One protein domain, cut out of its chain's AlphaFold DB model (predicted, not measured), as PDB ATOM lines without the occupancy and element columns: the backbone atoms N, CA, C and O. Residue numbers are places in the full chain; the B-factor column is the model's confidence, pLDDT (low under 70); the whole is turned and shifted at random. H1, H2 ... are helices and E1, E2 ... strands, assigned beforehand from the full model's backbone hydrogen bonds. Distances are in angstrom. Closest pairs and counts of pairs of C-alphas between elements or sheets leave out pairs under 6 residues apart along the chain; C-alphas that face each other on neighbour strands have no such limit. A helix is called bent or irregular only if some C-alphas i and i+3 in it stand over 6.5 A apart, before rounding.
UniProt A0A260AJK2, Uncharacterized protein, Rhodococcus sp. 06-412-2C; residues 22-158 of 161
ATOM      1  N   TYR A  22      25.065   7.391  38.985       93.44
ATOM      2  CA  TYR A  22      23.791   7.144  38.313       93.44
ATOM      3  C   TYR A  22      22.865   6.262  39.148       93.44
ATOM      4  O   TYR A  22      23.275   5.236  39.674       93.44
ATOM      5  N   LEU A  23      21.596   6.654  39.218       93.75
ATOM      6  CA  LEU A  23      20.505   5.887  39.811       93.75
ATOM      7  C   LEU A  23      19.417   5.668  38.757       93.75
ATOM      8  O   LEU A  23      19.057   6.609  38.049       93.75
ATOM      9  N   TYR A  24      18.850   4.466  38.669       94.12
ATOM     10  CA  TYR A  24      17.822   4.138  37.679       94.12
ATOM     11  C   TYR A  24      16.516   3.751  38.373       94.12
ATOM     12  O   TYR A  24      16.402   2.699  38.998       94.12
ATOM     13  N   LEU A  25      15.500   4.601  38.258       91.12
ATOM     14  CA  LEU A  25      14.197   4.425  38.892       91.12
ATOM     15  C   LEU A  25      13.163   4.021  37.841       91.12
ATOM     16  O   LEU A  25      12.725   4.837  37.032       91.12
ATOM     17  N   GLY A  26      12.766   2.750  37.852       87.94
ATOM     18  CA  GLY A  26      11.725   2.231  36.974       87.94
ATOM     19  C   GLY A  26      10.341   2.569  37.511       87.94
ATOM     20  O   GLY A  26       9.970   2.108  38.584       87.94
ATOM     21  N   VAL A  27       9.559   3.345  36.769       83.06
ATOM     22  CA  VAL A  27       8.249   3.831  37.194       83.06
ATOM     23  C   VAL A  27       7.137   3.109  36.440       83.06
ATOM     24  O   VAL A  27       7.000   3.238  35.224       83.06
ATOM     25  N   SER A  28       6.295   2.394  37.192       75.56
ATOM     26  CA  SER A  28       5.016   1.879  36.695       75.56
ATOM     27  C   SER A  28       3.855   2.644  37.328       75.56
ATOM     28  O   SER A  28       3.858   2.978  38.518       75.56
ATOM     29  N   ARG A  29       2.851   2.979  36.515       68.50
ATOM     30  CA  ARG A  29       1.658   3.710  36.948       68.50
ATOM     31  C   ARG A  29       0.429   2.927  36.525       68.50
ATOM     32  O   ARG A  29       0.259   2.646  35.345       68.50
ATOM     33  N   ALA A  30      -0.455   2.626  37.471       60.44
ATOM     34  CA  ALA A  30      -1.812   2.248  37.104       60.44
ATOM     35  C   ALA A  30      -2.485   3.447  36.415       60.44
ATOM     36  O   ALA A  30      -2.341   4.588  36.873       60.44
ATOM     37  N   ILE A  31      -3.209   3.196  35.322       58.38
ATOM     38  CA  ILE A  31      -3.980   4.225  34.615       58.38
ATOM     39  C   ILE A  31      -4.920   4.904  35.627       58.38
ATOM     40  O   ILE A  31      -5.672   4.235  36.330       58.38
ATOM     41  N   GLY A  32      -4.835   6.235  35.741       54.34
ATOM     42  CA  GLY A  32      -5.648   7.034  36.670       54.34
ATOM     43  C   GLY A  32      -5.086   7.211  38.089       54.34
ATOM     44  O   GLY A  32      -5.664   7.960  38.873       54.34
ATOM     45  N   ALA A  33      -3.952   6.593  38.442       61.31
ATOM     46  CA  ALA A  33      -3.342   6.798  39.755       61.31
ATOM     47  C   ALA A  33      -2.657   8.183  39.856       61.31
ATOM     48  O   ALA A  33      -1.871   8.534  38.968       61.31
ATOM     49  N   PRO A  34      -2.842   8.952  40.952       64.06
ATOM     50  CA  PRO A  34      -2.266  10.293  41.137       64.06
ATOM     51  C   PRO A  34      -0.771  10.255  41.509       64.06
ATOM     52  O   PRO A  34      -0.279  11.020  42.335       64.06
ATOM     53  N   THR A  35      -0.019   9.358  40.883       71.38
ATOM     54  CA  THR A  35       1.407   9.126  41.139       71.38
ATOM     55  C   THR A  35       2.290  10.281  40.666       71.38
ATOM     56  O   THR A  35       3.441  10.367  41.068       71.38
ATOM     57  N   ALA A  36       1.771  11.212  39.855       74.62
ATOM     58  CA  ALA A  36       2.461  12.456  39.493       74.62
ATOM     59  C   ALA A  36       2.945  13.242  40.710       74.62
ATOM     60  O   ALA A  36       4.124  13.556  40.783       74.62
ATOM     61  N   LYS A  37       2.084  13.470  41.707       80.19
ATOM     62  CA  LYS A  37       2.487  14.215  42.907       80.19
ATOM     63  C   LYS A  37       3.571  13.495  43.708       80.19
ATOM     64  O   LYS A  37       4.453  14.150  44.242       80.19
ATOM     65  N   LEU A  38       3.514  12.162  43.765       82.81
ATOM     66  CA  LEU A  38       4.524  11.356  44.450       82.81
ATOM     67  C   LEU A  38       5.887  11.462  43.758       82.81
ATOM     68  O   LEU A  38       6.889  11.697  44.424       82.81
ATOM     69  N   TYR A  39       5.926  11.306  42.434       82.81
ATOM     70  CA  TYR A  39       7.186  11.377  41.698       82.81
ATOM     71  C   TYR A  39       7.776  12.783  41.699       82.81
ATOM     72  O   TYR A  39       8.983  12.914  41.844       82.81
ATOM     73  N   GLU A  40       6.949  13.825  41.625       86.94
ATOM     74  CA  GLU A  40       7.433  15.200  41.775       86.94
ATOM     75  C   GLU A  40       7.989  15.459  43.181       86.94
ATOM     76  O   GLU A  40       9.066  16.034  43.312       86.94
ATOM     77  N   ALA A  41       7.332  14.962  44.235       89.69
ATOM     78  CA  ALA A  41       7.872  15.050  45.592       89.69
ATOM     79  C   ALA A  41       9.222  14.324  45.725       89.69
ATOM     80  O   ALA A  41      10.149  14.869  46.316       89.69
ATOM     81  N   LEU A  42       9.356  13.134  45.131       89.56
ATOM     82  CA  LEU A  42      10.607  12.373  45.145       89.56
ATOM     83  C   LEU A  42      11.725  13.074  44.361       89.56
ATOM     84  O   LEU A  42      12.854  13.126  44.836       89.56
ATOM     85  N   LYS A  43      11.428  13.627  43.178       91.31
ATOM     86  CA  LYS A  43      12.400  14.400  42.388       91.31
ATOM     87  C   LYS A  43      12.906  15.613  43.171       91.31
ATOM     88  O   LYS A  43      14.106  15.875  43.172       91.31
ATOM     89  N   ASN A  44      12.002  16.326  43.846       93.50
ATOM     90  CA  ASN A  44      12.364  17.481  44.664       93.50
ATOM     91  C   ASN A  44      13.227  17.077  45.863       93.50
ATOM     92  O   ASN A  44      14.266  17.687  46.072       93.50
ATOM     93  N   ASP A  45      12.864  16.017  46.591       93.44
ATOM     94  CA  ASP A  45      13.661  15.542  47.728       93.44
ATOM     95  C   ASP A  45      15.060  15.064  47.301       93.44
ATOM     96  O   ASP A  45      16.059  15.444  47.906       93.44
ATOM     97  N   LEU A  46      15.167  14.314  46.198       92.88
ATOM     98  CA  LEU A  46      16.458  13.913  45.624       92.88
ATOM     99  C   LEU A  46      17.357  15.122  45.331       92.88
ATOM    100  O   LEU A  46      18.560  15.098  45.610       92.88
ATOM    101  N   LYS A  47      16.769  16.198  44.810       93.44
ATOM    102  CA  LYS A  47      17.491  17.431  44.513       93.44
ATOM    103  C   LYS A  47      17.878  18.201  45.774       93.44
ATOM    104  O   LYS A  47      19.038  18.576  45.918       93.44
ATOM    105  N   GLU A  48      16.927  18.445  46.668       94.81
ATOM    106  CA  GLU A  48      17.104  19.296  47.850       94.81
ATOM    107  C   GLU A  48      17.962  18.625  48.926       94.81
ATOM    108  O   GLU A  48      18.856  19.260  49.486       94.81
ATOM    109  N   SER A  49      17.731  17.338  49.181       92.94
ATOM    110  CA  SER A  49      18.382  16.592  50.261       92.94
ATOM    111  C   SER A  49      19.713  15.966  49.833       92.94
ATOM    112  O   SER A  49      20.607  15.804  50.663       92.94
ATOM    113  N   TYR A  50      19.873  15.625  48.547       89.94
ATOM    114  CA  TYR A  50      21.022  14.838  48.068       89.94
ATOM    115  C   TYR A  50      21.784  15.459  46.888       89.94
ATOM    116  O   TYR A  50      22.808  14.907  46.475       89.94
ATOM    117  N   GLY A  51      21.321  16.594  46.348       90.69
ATOM    118  CA  GLY A  51      21.947  17.251  45.197       90.69
ATOM    119  C   GLY A  51      21.875  16.429  43.906       90.69
ATOM    120  O   GLY A  51      22.714  16.606  43.023       90.69
ATOM    121  N   VAL A  52      20.915  15.507  43.810       93.00
ATOM    122  CA  VAL A  52      20.736  14.619  42.658       93.00
ATOM    123  C   VAL A  52      19.830  15.302  41.639       93.00
ATOM    124  O   VAL A  52      18.669  15.598  41.921       93.00
ATOM    125  N   GLU A  53      20.340  15.542  40.434       93.44
ATOM    126  CA  GLU A  53      19.513  16.015  39.324       93.44
ATOM    127  C   GLU A  53      18.740  14.844  38.711       93.44
ATOM    128  O   GLU A  53      19.164  13.689  38.765       93.44
ATOM    129  N   THR A  54      17.580  15.122  38.122       93.50
ATOM    130  CA  THR A  54      16.697  14.068  37.607       93.50
ATOM    131  C   THR A  54      16.482  14.208  36.107       93.50
ATOM    132  O   THR A  54      16.339  15.314  35.588       93.50
ATOM    133  N   ILE A  55      16.471  13.077  35.399       94.38
ATOM    134  CA  ILE A  55      16.212  13.012  33.956       94.38
ATOM    135  C   ILE A  55      15.091  12.010  33.709       94.38
ATOM    136  O   ILE A  55      15.173  10.861  34.131       94.38
ATOM    137  N   GLU A  56      14.039  12.436  33.015       92.25
ATOM    138  CA  GLU A  56      12.888  11.584  32.718       92.25
ATOM    139  C   GLU A  56      13.026  10.925  31.341       92.25
ATOM    140  O   GLU A  56      13.129  11.593  30.313       92.25
ATOM    141  N   ILE A  57      12.987   9.595  31.327       92.62
ATOM    142  CA  ILE A  57      12.986   8.755  30.134       92.62
ATOM    143  C   ILE A  57      11.569   8.222  29.950       92.62
ATOM    144  O   ILE A  57      11.174   7.224  30.547       92.62
ATOM    145  N   LYS A  58      10.778   8.910  29.125       89.38
ATOM    146  CA  LYS A  58       9.396   8.514  28.849       89.38
ATOM    147  C   LYS A  58       9.341   7.520  27.696       89.38
ATOM    148  O   LYS A  58       9.344   7.930  26.534       89.38
ATOM    149  N   LEU A  59       9.251   6.226  28.010       88.56
ATOM    150  CA  LEU A  59       9.292   5.151  27.009       88.56
ATOM    151  C   LEU A  59       8.225   5.328  25.923       88.56
ATOM    152  O   LEU A  59       8.530   5.200  24.740       88.56
ATOM    153  N   SER A  60       7.015   5.751  26.306       86.12
ATOM    154  CA  SER A  60       5.917   6.004  25.364       86.12
ATOM    155  C   SER A  60       6.238   7.042  24.293       86.12
ATOM    156  O   SER A  60       5.669   7.008  23.208       86.12
ATOM    157  N   ARG A  61       7.124   7.998  24.595       87.00
ATOM    158  CA  ARG A  61       7.559   9.007  23.628       87.00
ATOM    159  C   ARG A  61       8.569   8.419  22.648       87.00
ATOM    160  O   ARG A  61       8.480   8.719  21.466       87.00
ATOM    161  N   LEU A  62       9.472   7.565  23.127       87.25
ATOM    162  CA  LEU A  62      10.516   6.955  22.300       87.25
ATOM    163  C   LEU A  62       9.927   6.081  21.197       87.25
ATOM    164  O   LEU A  62      10.403   6.124  20.069       87.25
ATOM    165  N   PHE A  63       8.877   5.318  21.504       80.81
ATOM    166  CA  PHE A  63       8.247   4.487  20.486       80.81
ATOM    167  C   PHE A  63       7.120   5.181  19.716       80.81
ATOM    168  O   PHE A  63       6.713   4.683  18.674       80.81
ATOM    169  N   SER A  64       6.631   6.345  20.158       82.75
ATOM    170  CA  SER A  64       5.603   7.077  19.402       82.75
ATOM    171  C   SER A  64       6.055   7.525  18.010       82.75
ATOM    172  O   SER A  64       5.219   7.808  17.167       82.75
ATOM    173  N   GLU A  65       7.360   7.546  17.746       80.00
ATOM    174  CA  GLU A  65       7.919   7.831  16.419       80.00
ATOM    175  C   GLU A  65       7.682   6.695  15.409       80.00
ATOM    176  O   GLU A  65       7.858   6.892  14.211       80.00
ATOM    177  N   TYR A  66       7.252   5.520  15.882       80.38
ATOM    178  CA  TYR A  66       6.949   4.347  15.062       80.38
ATOM    179  C   TYR A  66       5.451   4.219  14.737       80.38
ATOM    180  O   TYR A  66       5.034   3.201  14.187       80.38
ATOM    181  N   THR A  67       4.622   5.219  15.069       79.88
ATOM    182  CA  THR A  67       3.214   5.235  14.648       79.88
ATOM    183  C   THR A  67       3.095   5.567  13.161       79.88
ATOM    184  O   THR A  67       3.714   6.508  12.661       79.88
ATOM    185  N   GLU A  68       2.217   4.860  12.451       69.81
ATOM    186  CA  GLU A  68       1.786   5.256  11.108       69.81
ATOM    187  C   GLU A  68       0.795   6.431  11.205       69.81
ATOM    188  O   GLU A  68      -0.418   6.270  11.090       69.81
ATOM    189  N   GLY A  69       1.311   7.632  11.473       73.50
ATOM    190  CA  GLY A  69       0.528   8.869  11.523       73.50
ATOM    191  C   GLY A  69       0.514   9.563  12.887       73.50
ATOM    192  O   GLY A  69       1.099   9.067  13.854       73.50
ATOM    193  N   PRO A  70      -0.108  10.755  12.972       76.56
ATOM    194  CA  PRO A  70      -0.149  11.527  14.202       76.56
ATOM    195  C   PRO A  70      -0.979  10.805  15.265       76.56
ATOM    196  O   PRO A  70      -2.069  10.299  14.992       76.56
ATOM    197  N   LEU A  71      -0.477  10.812  16.499       80.19
ATOM    198  CA  LEU A  71      -1.269  10.410  17.655       80.19
ATOM    199  C   LEU A  71      -2.517  11.290  17.774       80.19
ATOM    200  O   LEU A  71      -2.459  12.496  17.531       80.19
ATOM    201  N   ALA A  72      -3.620  10.692  18.214       80.31
ATOM    202  CA  ALA A  72      -4.862  11.402  18.464       80.31
ATOM    203  C   ALA A  72      -4.658  12.561  19.460       80.31
ATOM    204  O   ALA A  72      -3.859  12.486  20.401       80.31
ATOM    205  N   GLU A  73      -5.408  13.645  19.259       76.06
ATOM    206  CA  GLU A  73      -5.408  14.789  20.179       76.06
ATOM    207  C   GLU A  73      -6.167  14.472  21.473       76.06
ATOM    208  O   GLU A  73      -5.810  14.953  22.550       76.06
ATOM    209  N   GLN A  74      -7.203  13.631  21.381       77.69
ATOM    210  CA  GLN A  74      -7.987  13.214  22.535       77.69
ATOM    211  C   GLN A  74      -7.182  12.264  23.416       77.69
ATOM    212  O   GLN A  74      -6.636  11.265  22.953       77.69
ATOM    213  N   SER A  75      -7.142  12.573  24.715       77.62
ATOM    214  CA  SER A  75      -6.327  11.833  25.682       77.62
ATOM    215  C   SER A  75      -6.624  10.333  25.685       77.62
ATOM    216  O   SER A  75      -5.685   9.546  25.650       77.62
ATOM    217  N   PHE A  76      -7.899   9.936  25.673       81.50
ATOM    218  CA  PHE A  76      -8.297   8.529  25.689       81.50
ATOM    219  C   PHE A  76      -7.841   7.781  24.432       81.50
ATOM    220  O   PHE A  76      -7.109   6.802  24.547       81.50
ATOM    221  N   ASP A  77      -8.190   8.281  23.247       81.19
ATOM    222  CA  ASP A  77      -7.822   7.645  21.976       81.19
ATOM    223  C   ASP A  77      -6.302   7.563  21.807       81.19
ATOM    224  O   ASP A  77      -5.764   6.551  21.365       81.19
ATOM    225  N   ARG A  78      -5.585   8.600  22.252       83.31
ATOM    226  CA  ARG A  78      -4.122   8.607  22.285       83.31
ATOM    227  C   ARG A  78      -3.560   7.498  23.168       83.31
ATOM    228  O   ARG A  78      -2.554   6.891  22.808       83.31
ATOM    229  N   TYR A  79      -4.162   7.254  24.333       82.00
ATOM    230  CA  TYR A  79      -3.735   6.163  25.210       82.00
ATOM    231  C   TYR A  79      -3.957   4.801  24.561       82.00
ATOM    232  O   TYR A  79      -3.058   3.969  24.631       82.00
ATOM    233  N   VAL A  80      -5.099   4.595  23.902       84.44
ATOM    234  CA  VAL A  80      -5.395   3.343  23.187       84.44
ATOM    235  C   VAL A  80      -4.372   3.110  22.076       84.44
ATOM    236  O   VAL A  80      -3.739   2.063  22.050       84.44
ATOM    237  N   GLN A  81      -4.093   4.119  21.245       86.25
ATOM    238  CA  GLN A  81      -3.086   4.012  20.182       86.25
ATOM    239  C   GLN A  81      -1.684   3.671  20.708       86.25
ATOM    240  O   GLN A  81      -0.975   2.856  20.121       86.25
ATOM    241  N   LEU A  82      -1.265   4.291  21.816       86.75
ATOM    242  CA  LEU A  82       0.030   3.999  22.438       86.75
ATOM    243  C   LEU A  82       0.076   2.596  23.055       86.75
ATOM    244  O   LEU A  82       1.142   1.982  23.067       86.75
ATOM    245  N   MET A  83      -1.051   2.105  23.572       84.75
ATOM    246  CA  MET A  83      -1.175   0.745  24.090       84.75
ATOM    247  C   MET A  83      -1.052  -0.272  22.954       84.75
ATOM    248  O   MET A  83      -0.171  -1.125  23.017       84.75
ATOM    249  N   ASP A  84      -1.839  -0.106  21.889       88.75
ATOM    250  CA  ASP A  84      -1.840  -0.996  20.723       88.75
ATOM    251  C   ASP A  84      -0.462  -1.044  20.053       88.75
ATOM    252  O   ASP A  84       0.041  -2.117  19.717       88.75
ATOM    253  N   LEU A  85       0.196   0.113  19.910       88.94
ATOM    254  CA  LEU A  85       1.556   0.170  19.380       88.94
ATOM    255  C   LEU A  85       2.552  -0.551  20.293       88.94
ATOM    256  O   LEU A  85       3.411  -1.292  19.816       88.94
ATOM    257  N   GLY A  86       2.450  -0.339  21.605       88.38
ATOM    258  CA  GLY A  86       3.305  -1.025  22.564       88.38
ATOM    259  C   GLY A  86       3.132  -2.545  22.500       88.38
ATOM    260  O   GLY A  86       4.123  -3.277  22.503       88.38
ATOM    261  N   ASP A  87       1.893  -3.023  22.404       89.12
ATOM    262  CA  ASP A  87       1.573  -4.447  22.283       89.12
ATOM    263  C   ASP A  87       2.086  -5.032  20.967       89.12
ATOM    264  O   ASP A  87       2.690  -6.108  20.959       89.12
ATOM    265  N   TRP A  88       1.945  -4.293  19.864       91.00
ATOM    266  CA  TRP A  88       2.524  -4.677  18.582       91.00
ATOM    267  C   TRP A  88       4.049  -4.804  18.662       91.00
ATOM    268  O   TRP A  88       4.591  -5.842  18.281       91.00
ATOM    269  N   MET A  89       4.755  -3.820  19.227       89.88
ATOM    270  CA  MET A  89       6.212  -3.900  19.386       89.88
ATOM    271  C   MET A  89       6.632  -5.105  20.230       89.88
ATOM    272  O   MET A  89       7.592  -5.794  19.890       89.88
ATOM    273  N   ARG A  90       5.888  -5.401  21.300       89.31
ATOM    274  CA  ARG A  90       6.155  -6.550  22.178       89.31
ATOM    275  C   ARG A  90       5.886  -7.888  21.510       89.31
ATOM    276  O   ARG A  90       6.528  -8.870  21.875       89.31
ATOM    277  N   SER A  91       4.973  -7.929  20.540       91.56
ATOM    278  CA  SER A  91       4.747  -9.122  19.721       91.56
ATOM    279  C   SER A  91       5.949  -9.456  18.828       91.56
ATOM    280  O   SER A  91       6.158 -10.624  18.509       91.56
ATOM    281  N   LEU A  92       6.755  -8.449  18.464       91.50
ATOM    282  CA  LEU A  92       7.987  -8.622  17.692       91.50
ATOM    283  C   LEU A  92       9.173  -8.972  18.595       91.50
ATOM    284  O   LEU A  92       9.906  -9.916  18.318       91.50
ATOM    285  N   ASP A  93       9.352  -8.211  19.673       92.12
ATOM    286  CA  ASP A  93      10.365  -8.447  20.697       92.12
ATOM    287  C   ASP A  93       9.886  -7.851  22.026       92.12
ATOM    288  O   ASP A  93       9.726  -6.638  22.184       92.12
ATOM    289  N   THR A  94       9.698  -8.722  23.018       91.06
ATOM    290  CA  THR A  94       9.233  -8.363  24.368       91.06
ATOM    291  C   THR A  94      10.122  -7.350  25.098       91.06
ATOM    292  O   THR A  94       9.689  -6.764  26.091       91.06
ATOM    293  N   THR A  95      11.348  -7.128  24.618       91.94
ATOM    294  CA  THR A  95      12.328  -6.205  25.195       91.94
ATOM    295  C   THR A  95      12.555  -4.939  24.362       91.94
ATOM    296  O   THR A  95      13.253  -4.036  24.826       91.94
ATOM    297  N   ALA A  96      11.940  -4.814  23.178       92.12
ATOM    298  CA  ALA A  96      12.205  -3.731  22.223       92.12
ATOM    299  C   ALA A  96      12.099  -2.328  22.845       92.12
ATOM    300  O   ALA A  96      12.952  -1.465  22.640       92.12
ATOM    301  N   ILE A  97      11.070  -2.099  23.662       92.00
ATOM    302  CA  ILE A  97      10.835  -0.803  24.310       92.00
ATOM    303  C   ILE A  97      11.914  -0.500  25.362       92.00
ATOM    304  O   ILE A  97      12.376   0.639  25.463       92.00
ATOM    305  N   ALA A  98      12.364  -1.506  26.117       92.75
ATOM    306  CA  ALA A  98      13.459  -1.336  27.069       92.75
ATOM    307  C   ALA A  98      14.785  -1.040  26.357       92.75
ATOM    308  O   ALA A  98      15.514  -0.152  26.796       92.75
ATOM    309  N   GLN A  99      15.061  -1.687  25.220       94.25
ATOM    310  CA  GLN A  99      16.240  -1.384  24.401       94.25
ATOM    311  C   GLN A  99      16.255   0.084  23.940       94.25
ATOM    312  O   GLN A  99      17.296   0.741  24.018       94.25
ATOM    313  N   LEU A 100      15.105   0.634  23.524       93.56
ATOM    314  CA  LEU A 100      14.983   2.060  23.192       93.56
ATOM    315  C   LEU A 100      15.304   2.956  24.395       93.56
ATOM    316  O   LEU A 100      16.057   3.922  24.262       93.56
ATOM    317  N   GLY A 101      14.777   2.622  25.575       94.69
ATOM    318  CA  GLY A 101      15.062   3.351  26.811       94.69
ATOM    319  C   GLY A 101      16.544   3.325  27.194       94.69
ATOM    320  O   GLY A 101      17.123   4.371  27.475       94.69
ATOM    321  N   ILE A 102      17.179   2.151  27.137       96.12
ATOM    322  CA  ILE A 102      18.612   1.970  27.418       96.12
ATOM    323  C   ILE A 102      19.462   2.784  26.444       96.12
ATOM    324  O   ILE A 102      20.401   3.467  26.855       96.12
ATOM    325  N   ARG A 103      19.106   2.770  25.154       96.06
ATOM    326  CA  ARG A 103      19.779   3.586  24.142       96.06
ATOM    327  C   ARG A 103      19.658   5.076  24.454       96.06
ATOM    328  O   ARG A 103      20.659   5.784  24.368       96.06
ATOM    329  N   GLN A 104      18.473   5.553  24.839       95.88
ATOM    330  CA  GLN A 104      18.285   6.956  25.210       95.88
ATOM    331  C   GLN A 104      19.115   7.333  26.445       95.88
ATOM    332  O   GLN A 104      19.758   8.381  26.454       95.88
ATOM    333  N   ILE A 105      19.157   6.473  27.466       96.31
ATOM    334  CA  ILE A 105      19.992   6.686  28.655       96.31
ATOM    335  C   ILE A 105      21.468   6.775  28.267       96.31
ATOM    336  O   ILE A 105      22.166   7.666  28.739       96.31
ATOM    337  N   ALA A 106      21.952   5.895  27.386       96.38
ATOM    338  CA  ALA A 106      23.332   5.942  26.914       96.38
ATOM    339  C   ALA A 106      23.652   7.270  26.206       96.38
ATOM    340  O   ALA A 106      24.734   7.826  26.401       96.38
ATOM    341  N   VAL A 107      22.718   7.815  25.419       95.69
ATOM    342  CA  VAL A 107      22.869   9.140  24.795       95.69
ATOM    343  C   VAL A 107      22.974  10.242  25.854       95.69
ATOM    344  O   VAL A 107      23.876  11.077  25.771       95.69
ATOM    345  N   GLU A 108      22.115  10.225  26.876       95.12
ATOM    346  CA  GLU A 108      22.168  11.215  27.959       95.12
ATOM    347  C   GLU A 108      23.446  11.101  28.796       95.12
ATOM    348  O   GLU A 108      24.071  12.122  29.069       95.12
ATOM    349  N   LYS A 109      23.884   9.886  29.145       93.81
ATOM    350  CA  LYS A 109      25.146   9.658  29.868       93.81
ATOM    351  C   LYS A 109      26.336  10.253  29.121       93.81
ATOM    352  O   LYS A 109      27.063  11.056  29.690       93.81
ATOM    353  N   ASN A 110      26.454   9.967  27.823       92.31
ATOM    354  CA  ASN A 110      27.512  10.536  26.985       92.31
ATOM    355  C   ASN A 110      27.487  12.074  26.967       92.31
ATOM    356  O   ASN A 110      28.535  12.717  26.917       92.31
ATOM    357  N   ARG A 111      26.295  12.687  26.972       91.62
ATOM    358  CA  ARG A 111      26.158  14.147  27.052       91.62
ATOM    359  C   ARG A 111      26.635  14.669  28.409       91.62
ATOM    360  O   ARG A 111      27.385  15.640  28.451       91.62
ATOM    361  N   ILE A 112      26.222  14.018  29.493       90.38
ATOM    362  CA  ILE A 112      26.561  14.391  30.870       90.38
ATOM    363  C   ILE A 112      28.060  14.258  31.113       90.38
ATOM    364  O   ILE A 112      28.664  15.198  31.612       90.38
ATOM    365  N   GLU A 113      28.672  13.144  30.723       87.31
ATOM    366  CA  GLU A 113      30.105  12.883  30.898       87.31
ATOM    367  C   GLU A 113      30.951  13.976  30.232       87.31
ATOM    368  O   GLU A 113      31.800  14.581  30.886       87.31
ATOM    369  N   ARG A 114      30.615  14.358  28.992       86.00
ATOM    370  CA  ARG A 114      31.262  15.488  28.299       86.00
ATOM    371  C   ARG A 114      31.105  16.814  29.044       86.00
ATOM    372  O   ARG A 114      32.023  17.632  29.071       86.00
ATOM    373  N   GLU A 115      29.939  17.060  29.638       81.88
ATOM    374  CA  GLU A 115      29.705  18.263  30.440       81.88
ATOM    375  C   GLU A 115      30.463  18.223  31.781       81.88
ATOM    376  O   GLU A 115      30.950  19.266  32.225       81.88
ATOM    377  N   CYS A 116      30.604  17.051  32.407       78.81
ATOM    378  CA  CYS A 116      31.305  16.859  33.682       78.81
ATOM    379  C   CYS A 116      32.809  17.063  33.533       78.81
ATOM    380  O   CYS A 116      33.386  17.852  34.285       78.81
ATOM    381  N   GLU A 117      33.419  16.434  32.525       76.25
ATOM    382  CA  GLU A 117      34.834  16.619  32.183       76.25
ATOM    383  C   GLU A 117      35.165  18.103  31.991       76.25
ATOM    384  O   GLU A 117      36.174  18.596  32.491       76.25
ATOM    385  N   SER A 118      34.267  18.849  31.337       72.81
ATOM    386  CA  SER A 118      34.464  20.278  31.088       72.81
ATOM    387  C   SER A 118      34.371  21.162  32.340       72.81
ATOM    388  O   SER A 118      34.895  22.276  32.337       72.81
ATOM    389  N   LYS A 119      33.693  20.703  33.402       73.31
ATOM    390  CA  LYS A 119      33.337  21.518  34.581       73.31
ATOM    391  C   LYS A 119      33.931  21.020  35.903       73.31
ATOM    392  O   LYS A 119      33.717  21.696  36.906       73.31
ATOM    393  N   GLN A 120      34.636  19.881  35.922       69.50
ATOM    394  CA  GLN A 120      35.186  19.237  37.132       69.50
ATOM    395  C   GLN A 120      34.168  19.175  38.284       69.50
ATOM    396  O   GLN A 120      34.445  19.571  39.417       69.50
ATOM    397  N   LYS A 121      32.942  18.741  37.978       71.25
ATOM    398  CA  LYS A 121      31.826  18.747  38.927       71.25
ATOM    399  C   LYS A 121      31.433  17.318  39.297       71.25
ATOM    400  O   LYS A 121      31.260  16.499  38.403       71.25
ATOM    401  N   ASP A 122      31.219  17.068  40.591       78.88
ATOM    402  CA  ASP A 122      30.505  15.874  41.066       78.88
ATOM    403  C   ASP A 122      29.048  15.950  40.587       78.88
ATOM    404  O   ASP A 122      28.307  16.879  40.938       78.88
ATOM    405  N   VAL A 123      28.662  15.022  39.712       87.00
ATOM    406  CA  VAL A 123      27.338  14.984  39.093       87.00
ATOM    407  C   VAL A 123      26.639  13.696  39.482       87.00
ATOM    408  O   VAL A 123      27.097  12.595  39.194       87.00
ATOM    409  N   ARG A 124      25.485  13.860  40.125       91.75
ATOM    410  CA  ARG A 124      24.629  12.772  40.585       91.75
ATOM    411  C   ARG A 124      23.311  12.857  39.846       91.75
ATOM    412  O   ARG A 124      22.650  13.894  39.901       91.75
ATOM    413  N   ILE A 125      22.945  11.791  39.146       94.81
ATOM    414  CA  ILE A 125      21.784  11.768  38.259       94.81
ATOM    415  C   ILE A 125      20.880  10.596  38.609       94.81
ATOM    416  O   ILE A 125      21.327   9.452  38.653       94.81
ATOM    417  N   ALA A 126      19.590  10.866  38.775       94.88
ATOM    418  CA  ALA A 126      18.558   9.840  38.809       94.88
ATOM    419  C   ALA A 126      17.760   9.838  37.498       94.88
ATOM    420  O   ALA A 126      17.056  10.798  37.172       94.88
ATOM    421  N   PHE A 127      17.840   8.738  36.755       95.25
ATOM    422  CA  PHE A 127      17.003   8.481  35.592       95.25
ATOM    423  C   PHE A 127      15.652   7.917  36.033       95.25
ATOM    424  O   PHE A 127      15.580   6.824  36.588       95.25
ATOM    425  N   PHE A 128      14.575   8.638  35.745       92.75
ATOM    426  CA  PHE A 128      13.201   8.181  35.940       92.75
ATOM    427  C   PHE A 128      12.686   7.565  34.642       92.75
ATOM    428  O   PHE A 128      12.380   8.281  33.692       92.75
ATOM    429  N   ILE A 129      12.590   6.241  34.594       91.81
ATOM    430  CA  ILE A 129      12.125   5.493  33.426       91.81
ATOM    431  C   ILE A 129      10.611   5.322  33.551       91.81
ATOM    432  O   ILE A 129      10.136   4.435  34.258       91.81
ATOM    433  N   ASP A 130       9.851   6.203  32.903       86.12
ATOM    434  CA  ASP A 130       8.387   6.214  32.963       86.12
ATOM    435  C   ASP A 130       7.773   5.273  31.919       86.12
ATOM    436  O   ASP A 130       8.288   5.111  30.810       86.12
ATOM    437  N   SER A 131       6.598   4.737  32.256       77.06
ATOM    438  CA  SER A 131       5.811   3.814  31.427       77.06
ATOM    439  C   SER A 131       6.423   2.415  31.254       77.06
ATOM    440  O   SER A 131       6.257   1.799  30.202       77.06
ATOM    441  N   LEU A 132       7.095   1.887  32.284       73.50
ATOM    442  CA  LEU A 132       7.454   0.465  32.343       73.50
ATOM    443  C   LEU A 132       6.210  -0.376  32.648       73.50
ATOM    444  O   LEU A 132       5.593  -0.208  33.703       73.50
ATOM    445  N   MET A 133       5.852  -1.280  31.736       74.38
ATOM    446  CA  MET A 133       4.582  -2.012  31.807       74.38
ATOM    447  C   MET A 133       4.780  -3.531  31.879       74.38
ATOM    448  O   MET A 133       3.940  -4.216  32.463       74.38
ATOM    449  N   HIS A 134       5.887  -4.068  31.350       81.44
ATOM    450  CA  HIS A 134       6.090  -5.519  31.257       81.44
ATOM    451  C   HIS A 134       7.318  -6.018  32.020       81.44
ATOM    452  O   HIS A 134       8.332  -5.335  32.159       81.44
ATOM    453  N   LYS A 135       7.235  -7.270  32.490       84.19
ATOM    454  CA  LYS A 135       8.310  -7.929  33.247       84.19
ATOM    455  C   LYS A 135       9.613  -8.029  32.452       84.19
ATOM    456  O   LYS A 135      10.662  -7.747  33.013       84.19
ATOM    457  N   ALA A 136       9.536  -8.378  31.166       88.25
ATOM    458  CA  ALA A 136      10.707  -8.504  30.297       88.25
ATOM    459  C   ALA A 136      11.474  -7.175  30.160       88.25
ATOM    460  O   ALA A 136      12.699  -7.160  30.219       88.25
ATOM    461  N   GLU A 137      10.759  -6.049  30.071       88.94
ATOM    462  CA  GLU A 137      11.363  -4.713  30.032       88.94
ATOM    463  C   GLU A 137      12.126  -4.421  31.331       88.94
ATOM    464  O   GLU A 137      13.300  -4.057  31.306       88.94
ATOM    465  N   ALA A 138      11.472  -4.627  32.481       88.50
ATOM    466  CA  ALA A 138      12.080  -4.410  33.792       88.50
ATOM    467  C   ALA A 138      13.254  -5.366  34.063       88.50
ATOM    468  O   ALA A 138      14.216  -4.987  34.733       88.50
ATOM    469  N   GLN A 139      13.182  -6.595  33.550       90.25
ATOM    470  CA  GLN A 139      14.263  -7.566  33.636       90.25
ATOM    471  C   GLN A 139      15.470  -7.113  32.817       90.25
ATOM    472  O   GLN A 139      16.567  -7.096  33.364       90.25
ATOM    473  N   LEU A 140      15.279  -6.655  31.575       93.50
ATOM    474  CA  LEU A 140      16.389  -6.143  30.772       93.50
ATOM    475  C   LEU A 140      17.058  -4.931  31.442       93.50
ATOM    476  O   LEU A 140      18.281  -4.855  31.506       93.50
ATOM    477  N   PHE A 141      16.280  -4.007  32.016       93.00
ATOM    478  CA  PHE A 141      16.847  -2.896  32.790       93.00
ATOM    479  C   PHE A 141      17.674  -3.367  33.989       93.00
ATOM    480  O   PHE A 141      18.731  -2.804  34.265       93.00
ATOM    481  N   ARG A 142      17.226  -4.418  34.681       91.88
ATOM    482  CA  ARG A 142      17.985  -5.030  35.775       91.88
ATOM    483  C   ARG A 142      19.248  -5.736  35.293       91.88
ATOM    484  O   ARG A 142      20.262  -5.653  35.968       91.88
ATOM    485  N   GLU A 143      19.203  -6.417  34.157       94.00
ATOM    486  CA  GLU A 143      20.380  -7.068  33.574       94.00
ATOM    487  C   GLU A 143      21.446  -6.041  33.172       94.00
ATOM    488  O   GLU A 143      22.635  -6.299  33.336       94.00
ATOM    489  N   VAL A 144      21.031  -4.861  32.702       95.44
ATOM    490  CA  VAL A 144      21.949  -3.802  32.255       95.44
ATOM    491  C   VAL A 144      22.477  -2.934  33.400       95.44
ATOM    492  O   VAL A 144      23.648  -2.565  33.379       95.44
ATOM    493  N   TYR A 145      21.643  -2.591  34.384       94.06
ATOM    494  CA  TYR A 145      22.003  -1.643  35.451       94.06
ATOM    495  C   TYR A 145      22.163  -2.285  36.837       94.06
ATOM    496  O   TYR A 145      22.532  -1.601  37.787       94.06
ATOM    497  N   GLY A 146      21.905  -3.586  36.974       91.81
ATOM    498  CA  GLY A 146      22.164  -4.344  38.196       91.81
ATOM    499  C   GLY A 146      21.467  -3.773  39.433       91.81
ATOM    500  O   GLY A 146      20.248  -3.566  39.446       91.81
ATOM    501  N   ASP A 147      22.266  -3.547  40.475       88.06
ATOM    502  CA  ASP A 147      21.814  -3.065  41.782       88.06
ATOM    503  C   ASP A 147      21.426  -1.578  41.780       88.06
ATOM    504  O   ASP A 147      20.699  -1.141  42.672       88.06
ATOM    505  N   ASP A 148      21.802  -0.823  40.742       88.88
ATOM    506  CA  ASP A 148      21.439   0.590  40.595       88.88
ATOM    507  C   ASP A 148      20.024   0.779  40.014       88.88
ATOM    508  O   ASP A 148      19.546   1.912  39.880       88.88
ATOM    509  N   PHE A 149      19.329  -0.318  39.668       91.56
ATOM    510  CA  PHE A 149      17.964  -0.299  39.142       91.56
ATOM    511  C   PHE A 149      16.888  -0.671  40.170       91.56
ATOM    512  O   PHE A 149      16.714  -1.832  40.576       91.56
ATOM    513  N   PHE A 150      16.048   0.318  40.472       88.19
ATOM    514  CA  PHE A 150      14.960   0.251  41.440       88.19
ATOM    515  C   PHE A 150      13.598   0.389  40.739       88.19
ATOM    516  O   PHE A 150      13.165   1.497  40.418       88.19
ATOM    517  N   PRO A 151      12.884  -0.718  40.483       81.88
ATOM    518  CA  PRO A 151      11.532  -0.695  39.957       81.88
ATOM    519  C   PRO A 151      10.545  -0.321  41.064       81.88
ATOM    520  O   PRO A 151      10.678  -0.755  42.206       81.88
ATOM    521  N   SER A 152       9.512   0.431  40.711       76.19
ATOM    522  CA  SER A 152       8.394   0.782  41.579       76.19
ATOM    523  C   SER A 152       7.116   0.037  41.174       76.19
ATOM    524  O   SER A 152       6.958  -0.423  40.037       76.19
ATOM    525  N   GLY A 153       6.168  -0.067  42.110       69.44
ATOM    526  CA  GLY A 153       4.837  -0.622  41.845       69.44
ATOM    527  C   GLY A 153       4.828  -2.143  41.608       69.44
ATOM    528  O   GLY A 153       5.656  -2.851  42.181       69.44
ATOM    529  N   PRO A 154       3.902  -2.678  40.783       60.03
ATOM    530  CA  PRO A 154       3.761  -4.118  40.519       60.03
ATOM    531  C   PRO A 154       5.041  -4.813  40.032       60.03
ATOM    532  O   PRO A 154       5.192  -6.023  40.196       60.03
ATOM    533  N   LEU A 155       5.978  -4.053  39.460       58.69
ATOM    534  CA  LEU A 155       7.264  -4.547  38.972       58.69
ATOM    535  C   LEU A 155       8.213  -4.995  40.100       58.69
ATOM    536  O   LEU A 155       9.146  -5.756  39.842       58.69
ATOM    537  N   LEU A 156       7.958  -4.587  41.351       56.22
ATOM    538  CA  LEU A 156       8.691  -5.052  42.537       56.22
ATOM    539  C   LEU A 156       8.570  -6.570  42.749       56.22
ATOM    540  O   LEU A 156       9.489  -7.193  43.277       56.22
ATOM    541  N   PHE A 157       7.469  -7.183  42.302       51.22
ATOM    542  CA  PHE A 157       7.174  -8.600  42.533       51.22
ATOM    543  C   PHE A 157       7.741  -9.544  41.463       51.22
ATOM    544  O   PHE A 157       7.411 -10.725  41.449       51.22
ATOM    545  N   SER A 158       8.614  -9.067  40.570       50.44
ATOM    546  CA  SER A 158       9.265  -9.909  39.555       50.44
ATOM    547  C   SER A 158      10.503 -10.667  40.070       50.44
ATOM    548  O   SER A 158      11.328 -11.110  39.272       50.44
TER     549      SER A 158
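AT A GLANCE: This is residues 22 to 158 of the 161 residues of an uncharacterized protein of Rhodococcus sp. 06-412-2C (UniProt A0A260AJK2). A twisted sheet of four parallel strands makes the core, with H4 and H5 over one face and H1 over the other; H3 lies like a crossbar beyond the strands' last residues, joined to the body through H2 and the start of H4. At the opposite end, residues 116 to 121, of which 116 to 119 belong to H4, stick out. The printed part has 137 residues with six named helices and four named strands, in the order E1 H1 E2 H2 H3 H4 E3 H5 E4 H6; the sheet runs E2 E3 E1 E4 and the class is mixed. It is compact, with a radius of gyration of the C-alphas of 15.8 A and spans of 45 by 33 by 29 A.

IN THESE COORDINATES: Find C-alpha 22 at (23.791, 7.144, 38.313), where E1, residues 22 to 27, begins. Next come H1, residues 35 to 50, 21.6 A long, E2, residues 53 to 58, and H2, residues 59 to 66. H3, residues 75 to 92, runs 26.2 A. From C-alpha 96 at (12.205, -3.731, 22.223), H4 runs 35.2 A through residues 96 to 119. Then read E3, residues 124 to 130, 19.1 A; H5, residues 135 to 148, irregular, with C-alphas 144 and 147 9.6 A apart; E4, residues 149 to 151; and H6, residues 153 to 157, ending at C-alpha 157 at (7.174, -8.600, 42.533).

HOW THE PARTS SIT: Look for N 55 and O 126, 2.9 A, between E2 and E3; N 25 and O 127, 2.8 A, between E3 and E1; and N 26 and O 150, 2.9 A, between E1 and E4. H1 is on the sheet at a height of 9.6 A, along the strands. On the opposite face, H4 has a height of 9.1 A and H5 7.5 A. H4 and H5 touch at Ala 98 and Glu 137, whose C-alphas are the closest, 5.0 A, at a shallow tilt of 25 degrees, the same way. H3 touches H4, closest at C-alphas 89 and 96, 6.6 A, about perpendicular at 80 degrees. H2 touches H4, closest at C-alphas 59 and 101, 6.0 A. H6 only grazes the sheet. Every O i to N i+4 pair is within hydrogen-bond range in H1, H3 and H4; H2 has 2 of 4, H5 8 of 10, and H6 0 of 1 but 2 of 2 O i to N i+3 pairs.

THE WHOLE: The C-alphas farthest apart, of Asp 77 and Gln 120, are 47.1 A apart. The printed part has no cut, and no link is long. Mean pLDDT of the printed part is 84.8; residues 29 to 34, 68, 120 and 153 to 158 are under 70.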